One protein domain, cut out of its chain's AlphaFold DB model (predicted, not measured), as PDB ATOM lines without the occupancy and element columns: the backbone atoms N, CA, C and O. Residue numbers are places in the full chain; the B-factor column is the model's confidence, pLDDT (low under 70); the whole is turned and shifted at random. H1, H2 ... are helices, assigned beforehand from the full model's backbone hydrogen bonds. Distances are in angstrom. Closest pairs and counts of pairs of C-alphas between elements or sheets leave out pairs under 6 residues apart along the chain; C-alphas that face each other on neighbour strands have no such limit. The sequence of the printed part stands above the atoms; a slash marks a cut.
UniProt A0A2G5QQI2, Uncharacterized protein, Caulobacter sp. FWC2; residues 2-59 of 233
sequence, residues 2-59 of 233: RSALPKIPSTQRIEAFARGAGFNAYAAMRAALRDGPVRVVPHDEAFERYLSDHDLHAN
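What this domain is: This is residues 2 to 59 of the 233 residues of an uncharacterized protein of Caulobacter sp. FWC2 (UniProt A0A2G5QQI2). Three short helices stand with H1 in the middle: H3 packs on H1 and runs back beside it at an angle, while H2 starts near Glu 15 of H1 and runs off steeply towards the other end of the domain. Residues 36 to 43 then bring the backbone back from the far end of H2 to H3. The printed part has 58 residues with three named helices, in the order H1, H2, H3, and no named strand; the class is all helix. The whole is compact, with a radius of gyration of the C-alphas of 11.3 A, yet elongated in outline, spanning 32 by 19 by 17 A.

How they stand to each other: H1, residues 10 to 20, and H2, residues 26 to 35, touch, their closest C-alphas being those of Glu 15 and Tyr 26 at 5.0 A. They run the same way at a steep tilt of 69.8 degrees, only just short of about perpendicular. H3, residues 44 to 52, touches H1, with the closest C-alphas, those of Gly 20 and Phe 47, 4.3 A apart. These two run opposite ways at a tilt of 36 degrees, only just steep. H2 and H3 are apart. Each O i to N i+4 pair is within hydrogen-bond range in H1 and H3, and 5 of 6 are in H2.

Where its parts are: H1 begins at C-alpha 10, (1.163, -46.331, 16.093), and is 15.2 A long from first to last C-alpha. H2 is 14.8 A long and ends at C-alpha 35, (11.879, -29.054, 3.816). H3 is 12.0 A long and ends at C-alpha 52, (6.442, -43.124, 30.705).

The domain as a whole: The two C-alphas farthest apart, those of Asp 35 and Asp 55, are 33.3 A apart. The link from H1 to H2 is tight and that from H2 to H3 is short. The printed part has no cut. Its mean pLDDT is 92.7, and no printed residue is under 70.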
ATOM      1  N   ARG A   2       7.758 -49.969  14.490       86.38
ATOM      2  CA  ARG A   2       6.689 -50.997  14.601       86.38
ATOM      3  C   ARG A   2       7.182 -52.363  15.109       86.38
ATOM      4  O   ARG A   2       6.599 -52.888  16.043       86.38
ATOM      5  N   SER A   3       8.252 -52.909  14.528       84.69
ATOM      6  CA  SER A   3       8.804 -54.208  14.949       84.69
ATOM      7  C   SER A   3       9.488 -54.179  16.319       84.69
ATOM      8  O   SER A   3       9.548 -55.208  16.968       84.69
ATOM      9  N   ALA A   4      10.012 -53.024  16.740       84.81
ATOM     10  CA  ALA A   4      10.706 -52.885  18.022       84.81
ATOM     11  C   ALA A   4       9.726 -52.717  19.192       84.81
ATOM     12  O   ALA A   4      10.027 -53.112  20.307       84.81
ATOM     13  N   LEU A   5       8.549 -52.136  18.933       91.31
ATOM     14  CA  LEU A   5       7.549 -51.801  19.949       91.31
ATOM     15  C   LEU A   5       6.157 -52.252  19.486       91.31
ATOM     16  O   LEU A   5       5.273 -51.417  19.283       91.31
ATOM     17  N   PRO A   6       5.937 -53.555  19.237       92.25
ATOM     18  CA  PRO A   6       4.719 -54.030  18.582       92.25
ATOM     19  C   PRO A   6       3.452 -53.714  19.387       92.25
ATOM     20  O   PRO A   6       2.426 -53.404  18.783       92.25
ATOM     21  N   LYS A   7       3.556 -53.715  20.723       93.94
ATOM     22  CA  LYS A   7       2.449 -53.483  21.662       93.94
ATOM     23  C   LYS A   7       2.062 -52.006  21.830       93.94
ATOM     24  O   LYS A   7       0.963 -51.724  22.284       93.94
ATOM     25  N   ILE A   8       2.931 -51.068  21.446       95.06
ATOM     26  CA  ILE A   8       2.662 -49.629  21.584       95.06
ATOM     27  C   ILE A   8       1.834 -49.139  20.384       95.06
ATOM     28  O   ILE A   8       2.208 -49.439  19.247       95.06
ATOM     29  N   PRO A   9       0.748 -48.363  20.566       96.12
ATOM     30  CA  PRO A   9      -0.035 -47.820  19.453       96.12
ATOM     31  C   PRO A   9       0.812 -47.033  18.438       96.12
ATOM     32  O   PRO A   9       1.816 -46.413  18.784       96.12
ATOM     33  N   SER A  10       0.418 -47.029  17.158       94.94
ATOM     34  CA  SER A  10       1.163 -46.331  16.093       94.94
ATOM     35  C   SER A  10       1.380 -44.852  16.391       94.94
ATOM     36  O   SER A  10       2.514 -44.399  16.266       94.94
ATOM     37  N   THR A  11       0.334 -44.145  16.822       96.25
ATOM     38  CA  THR A  11       0.380 -42.724  17.188       96.25
ATOM     39  C   THR A  11       1.377 -42.462  18.316       96.25
ATOM     40  O   THR A  11       2.202 -41.562  18.216       96.25
ATOM     41  N   GLN A  12       1.387 -43.320  19.336       97.50
ATOM     42  CA  GLN A  12       2.313 -43.194  20.461       97.50
ATOM     43  C   GLN A  12       3.764 -43.460  20.039       97.50
ATOM     44  O   GLN A  12       4.670 -42.725  20.415       97.50
ATOM     45  N   ARG A  13       4.000 -44.449  19.163       96.19
ATOM     46  CA  ARG A  13       5.347 -44.727  18.629       96.19
ATOM     47  C   ARG A  13       5.926 -43.571  17.820       96.19
ATOM     48  O   ARG A  13       7.130 -43.341  17.895       96.19
ATOM     49  N   ILE A  14       5.116 -42.919  16.982       96.12
ATOM     50  CA  ILE A  14       5.600 -41.825  16.125       96.12
ATOM     51  C   ILE A  14       5.851 -40.548  16.927       96.12
ATOM     52  O   ILE A  14       6.823 -39.856  16.634       96.12
ATOM     53  N   GLU A  15       5.040 -40.276  17.952       98.00
ATOM     54  CA  GLU A  15       5.275 -39.163  18.873       98.00
ATOM     55  C   GLU A  15       6.523 -39.406  19.720       98.00
ATOM     56  O   GLU A  15       7.435 -38.583  19.686       98.00
ATOM     57  N   ALA A  16       6.649 -40.576  20.357       97.19
ATOM     58  CA  ALA A  16       7.854 -40.948  21.099       97.19
ATOM     59  C   ALA A  16       9.110 -40.816  20.226       97.19
ATOM     60  O   ALA A  16      10.101 -40.212  20.629       97.19
ATOM     61  N   PHE A  17       9.061 -41.328  18.989       95.44
ATOM     62  CA  PHE A  17      10.166 -41.199  18.040       95.44
ATOM     63  C   PHE A  17      10.497 -39.737  17.714       95.44
ATOM     64  O   PHE A  17      11.672 -39.392  17.649       95.44
ATOM     65  N   ALA A  18       9.493 -38.873  17.536       96.00
ATOM     66  CA  ALA A  18       9.719 -37.453  17.291       96.00
ATOM     67  C   ALA A  18      10.409 -36.773  18.483       96.00
ATOM     68  O   ALA A  18      11.380 -36.043  18.277       96.00
ATOM     69  N   ARG A  19       9.985 -37.082  19.717       96.81
ATOM     70  CA  ARG A  19      10.648 -36.622  20.953       96.81
ATOM     71  C   ARG A  19      12.093 -37.101  21.020       96.81
ATOM     72  O   ARG A  19      13.003 -36.301  21.205       96.81
ATOM     73  N   GLY A  20      12.306 -38.388  20.756       94.69
ATOM     74  CA  GLY A  20      13.631 -39.001  20.682       94.69
ATOM     75  C   GLY A  20      14.531 -38.436  19.583       94.69
ATOM     76  O   GLY A  20      15.749 -38.534  19.673       94.69
ATOM     77  N   ALA A  21      13.958 -37.825  18.549       90.81
ATOM     78  CA  ALA A  21      14.686 -37.134  17.489       90.81
ATOM     79  C   ALA A  21      14.910 -35.634  17.783       90.81
ATOM     80  O   ALA A  21      15.417 -34.919  16.921       90.81
ATOM     81  N   GLY A  22      14.544 -35.156  18.978       93.19
ATOM     82  CA  GLY A  22      14.735 -33.770  19.415       93.19
ATOM     83  C   GLY A  22      13.610 -32.810  19.017       93.19
ATOM     84  O   GLY A  22      13.775 -31.598  19.127       93.19
ATOM     85  N   PHE A  23      12.466 -33.317  18.550       94.69
ATOM     86  CA  PHE A  23      11.313 -32.485  18.204       94.69
ATOM     87  C   PHE A  23      10.298 -32.421  19.339       94.69
ATOM     88  O   PHE A  23      10.033 -33.403  20.024       94.69
ATOM     89  N   ASN A  24       9.623 -31.278  19.457       94.75
ATOM     90  CA  ASN A  24       8.551 -31.078  20.433       94.75
ATOM     91  C   ASN A  24       7.231 -31.783  20.080       94.75
ATOM     92  O   ASN A  24       6.291 -31.674  20.850       94.75
ATOM     93  N   ALA A  25       7.098 -32.410  18.912       96.81
ATOM     94  CA  ALA A  25       5.936 -33.214  18.516       96.81
ATOM     95  C   ALA A  25       6.201 -33.877  17.160       96.81
ATOM     96  O   ALA A  25       7.006 -33.381  16.360       96.81
ATOM     97  N   TYR A  26       5.435 -34.919  16.837       97.06
ATOM     98  CA  TYR A  26       5.412 -35.523  15.503       97.06
ATOM     99  C   TYR A  26       5.077 -34.501  14.409       97.06
ATOM    100  O   TYR A  26       5.691 -34.518  13.342       97.06
ATOM    101  N   ALA A  27       4.156 -33.570  14.673       97.62
ATOM    102  CA  ALA A  27       3.799 -32.515  13.723       97.62
ATOM    103  C   ALA A  27       4.999 -31.622  13.349       97.62
ATOM    104  O   ALA A  27       5.186 -31.314  12.170       97.62
ATOM    105  N   ALA A  28       5.841 -31.262  14.326       96.62
ATOM    106  CA  ALA A  28       7.040 -30.454  14.105       96.62
ATOM    107  C   ALA A  28       8.103 -31.229  13.313       96.62
ATOM    108  O   ALA A  28       8.648 -30.714  12.339       96.62
ATOM    109  N   MET A  29       8.330 -32.500  13.666       95.12
ATOM    110  CA  MET A  29       9.216 -33.382  12.902       95.12
ATOM    111  C   MET A  29       8.744 -33.528  11.451       95.12
ATOM    112  O   MET A  29       9.533 -33.407  10.516       95.12
ATOM    113  N   ARG A  30       7.443 -33.753  11.241       95.88
ATOM    114  CA  ARG A  30       6.852 -33.870   9.906       95.88
ATOM    115  C   ARG A  30       6.993 -32.576   9.109       95.88
ATOM    116  O   ARG A  30       7.221 -32.651   7.906       95.88
ATOM    117  N   ALA A  31       6.845 -31.416   9.748       95.38
ATOM    118  CA  ALA A  31       7.066 -30.132   9.095       95.38
ATOM    119  C   ALA A  31       8.515 -30.003   8.612       95.38
ATOM    120  O   ALA A  31       8.710 -29.794   7.423       95.38
ATOM    121  N   ALA A  32       9.497 -30.257   9.481       90.50
ATOM    122  CA  ALA A  32      10.914 -30.188   9.124       90.50
ATOM    123  C   ALA A  32      11.301 -31.176   8.005       90.50
ATOM    124  O   ALA A  32      12.063 -30.838   7.107       90.50
ATOM    125  N   LEU A  33      10.731 -32.386   8.011       89.94
ATOM    126  CA  LEU A  33      10.973 -33.385   6.964       89.94
ATOM    127  C   LEU A  33      10.395 -33.001   5.590       89.94
ATOM    128  O   LEU A  33      10.810 -33.587   4.591       89.94
ATOM    129  N   ARG A  34       9.449 -32.051   5.513       92.69
ATOM    130  CA  ARG A  34       8.969 -31.524   4.221       92.69
ATOM    131  C   ARG A  34      10.008 -30.637   3.543       92.69
ATOM    132  O   ARG A  34      10.055 -30.625   2.319       92.69
ATOM    133  N   ASP A  35      10.844 -29.960   4.326       88.94
ATOM    134  CA  ASP A  35      11.879 -29.054   3.816       88.94
ATOM    135  C   ASP A  35      13.148 -29.810   3.390       88.94
ATOM    136  O   ASP A  35      13.990 -29.284   2.664       88.94
ATOM    137  N   GLY A  36      13.277 -31.073   3.808       82.19
ATOM    138  CA  GLY A  36      14.326 -31.978   3.363       82.19
ATOM    139  C   GLY A  36      14.798 -32.943   4.453       82.19
ATOM    140  O   GLY A  36      14.212 -33.032   5.534       82.19
ATOM    141  N   PRO A  37      15.871 -33.706   4.183       83.69
ATOM    142  CA  PRO A  37      16.470 -34.592   5.172       83.69
ATOM    143  C   PRO A  37      17.013 -33.812   6.373       83.69
ATOM    144  O   PRO A  37      17.827 -32.903   6.217       83.69
ATOM    145  N   VAL A  38      16.630 -34.227   7.581       83.50
ATOM    146  CA  VAL A  38      17.099 -33.617   8.831       83.50
ATOM    147  C   VAL A  38      18.121 -34.526   9.508       83.50
ATOM    148  O   VAL A  38      17.928 -35.741   9.600       83.50
ATOM    149  N   ARG A  39      19.216 -33.939  10.003       80.75
ATOM    150  CA  ARG A  39      20.171 -34.630  10.881       80.75
ATOM    151  C   ARG A  39      19.733 -34.452  12.327       80.75
ATOM    152  O   ARG A  39      19.536 -33.327  12.767       80.75
ATOM    153  N   VAL A  40      19.622 -35.559  13.050       82.19
ATOM    154  CA  VAL A  40      19.198 -35.578  14.454       82.19
ATOM    155  C   VAL A  40      20.179 -36.386  15.288       82.19
ATOM    156  O   VAL A  40      20.815 -37.314  14.783       82.19
ATOM    157  N   VAL A  41      20.290 -36.032  16.565       83.00
ATOM    158  CA  VAL A  41      20.988 -36.833  17.573       83.00
ATOM    159  C   VAL A  41      19.919 -37.585  18.372       83.00
ATOM    160  O   VAL A  41      18.921 -36.969  18.736       83.00
ATOM    161  N   PRO A  42      20.065 -38.898  18.623       87.06
ATOM    162  CA  PRO A  42      19.096 -39.633  19.432       87.06
ATOM    163  C   PRO A  42      19.099 -39.148  20.888       87.06
ATOM    164  O   PRO A  42      20.155 -39.095  21.520       87.06
ATOM    165  N   HIS A  43      17.914 -38.845  21.412       90.88
ATOM    166  CA  HIS A  43      17.643 -38.452  22.792       90.88
ATOM    167  C   HIS A  43      16.802 -39.539  23.478       90.88
ATOM    168  O   HIS A  43      15.575 -39.434  23.517       90.88
ATOM    169  N   ASP A  44      17.442 -40.595  23.993       90.06
ATOM    170  CA  ASP A  44      16.730 -41.722  24.622       90.06
ATOM    171  C   ASP A  44      15.875 -41.267  25.807       90.06
ATOM    172  O   ASP A  44      14.706 -41.618  25.873       90.06
ATOM    173  N   GLU A  45      16.384 -40.357  26.641       91.88
ATOM    174  CA  GLU A  45      15.634 -39.816  27.780       91.88
ATOM    175  C   GLU A  45      14.316 -39.141  27.356       91.88
ATOM    176  O   GLU A  45      13.283 -39.332  27.988       91.88
ATOM    177  N   ALA A  46      14.315 -38.371  26.263       94.38
ATOM    178  CA  ALA A  46      13.098 -37.721  25.769       94.38
ATOM    179  C   ALA A  46      12.104 -38.733  25.177       94.38
ATOM    180  O   ALA A  46      10.889 -38.548  25.267       94.38
ATOM    181  N   PHE A  47      12.624 -39.796  24.562       95.38
ATOM    182  CA  PHE A  47      11.833 -40.906  24.045       95.38
ATOM    183  C   PHE A  47      11.187 -41.712  25.181       95.38
ATOM    184  O   PHE A  47       9.985 -41.967  25.141       95.38
ATOM    185  N   GLU A  48      11.967 -42.073  26.197       94.38
ATOM    186  CA  GLU A  48      11.538 -42.853  27.360       94.38
ATOM    187  C   GLU A  48      10.568 -42.068  28.231       94.38
ATOM    188  O   GLU A  48       9.512 -42.590  28.581       94.38
ATOM    189  N   ARG A  49      10.858 -40.787  28.489       95.38
ATOM    190  CA  ARG A  49       9.969 -39.902  29.248       95.38
ATOM    191  C   ARG A  49       8.596 -39.796  28.601       95.38
ATOM    192  O   ARG A  49       7.599 -39.989  29.278       95.38
ATOM    193  N   TYR A  50       8.538 -39.584  27.285       97.25
ATOM    194  CA  TYR A  50       7.257 -39.531  26.581       97.25
ATOM    195  C   TYR A  50       6.445 -40.820  26.752       97.25
ATOM    196  O   TYR A  50       5.232 -40.758  26.933       97.25
ATOM    197  N   LEU A  51       7.096 -41.985  26.663       96.94
ATOM    198  CA  LEU A  51       6.413 -43.261  26.861       96.94
ATOM    199  C   LEU A  51       5.931 -43.406  28.310       96.94
ATOM    200  O   LEU A  51       4.770 -43.750  28.518       96.94
ATOM    201  N   SER A  52       6.779 -43.069  29.281       96.25
ATOM    202  CA  SER A  52       6.442 -43.124  30.705       96.25
ATOM    203  C   SER A  52       5.272 -42.208  31.065       96.25
ATOM    204  O   SER A  52       4.387 -42.635  31.794       96.25
ATOM    205  N   ASP A  53       5.215 -40.992  30.511       97.19
ATOM    206  CA  ASP A  53       4.116 -40.034  30.723       97.19
ATOM    207  C   ASP A  53       2.752 -40.560  30.220       97.19
ATOM    208  O   ASP A  53       1.710 -39.980  30.516       97.19
ATOM    209  N   HIS A  54       2.756 -41.638  29.431       96.81
ATOM    210  CA  HIS A  54       1.571 -42.285  28.867       96.81
ATOM    211  C   HIS A  54       1.382 -43.727  29.369       96.81
ATOM    212  O   HIS A  54       0.661 -44.490  28.724       96.81
ATOM    213  N   ASP A  55       2.046 -44.118  30.464       97.06
ATOM    214  CA  ASP A  55       2.020 -45.478  31.026       97.06
ATOM    215  C   ASP A  55       2.457 -46.561  30.017       97.06
ATOM    216  O   ASP A  55       1.934 -47.679  29.963       97.06
ATOM    217  N   LEU A  56       3.420 -46.218  29.157       96.25
ATOM    218  CA  LEU A  56       4.005 -47.108  28.161       96.25
ATOM    219  C   LEU A  56       5.474 -47.365  28.485       96.25
ATOM    220  O   LEU A  56       6.224 -46.465  28.850       96.25
ATOM    221  N   HIS A  57       5.918 -48.596  28.241       92.56
ATOM    222  CA  HIS A  57       7.307 -48.990  28.450       92.56
ATOM    223  C   HIS A  57       7.902 -49.609  27.188       92.56
ATOM    224  O   HIS A  57       7.232 -50.317  26.425       92.56
ATOM    225  N   ALA A  58       9.179 -49.324  26.969       90.25
ATOM    226  CA  ALA A  58       9.994 -49.896  25.914       90.25
ATOM    227  C   ALA A  58      11.125 -50.725  26.528       90.25
ATOM    228  O   ALA A  58      11.492 -50.527  27.682       90.25
ATOM    229  N   ASN A  59      11.691 -51.637  25.738       86.69
ATOM    230  CA  ASN A  59      12.943 -52.283  26.114       86.69
ATOM    231  C   ASN A  59      14.065 -51.241  26.186       86.69
ATOM    232  O   ASN A  59      14.037 -50.248  25.450       86.69
TER     233      ASN A  59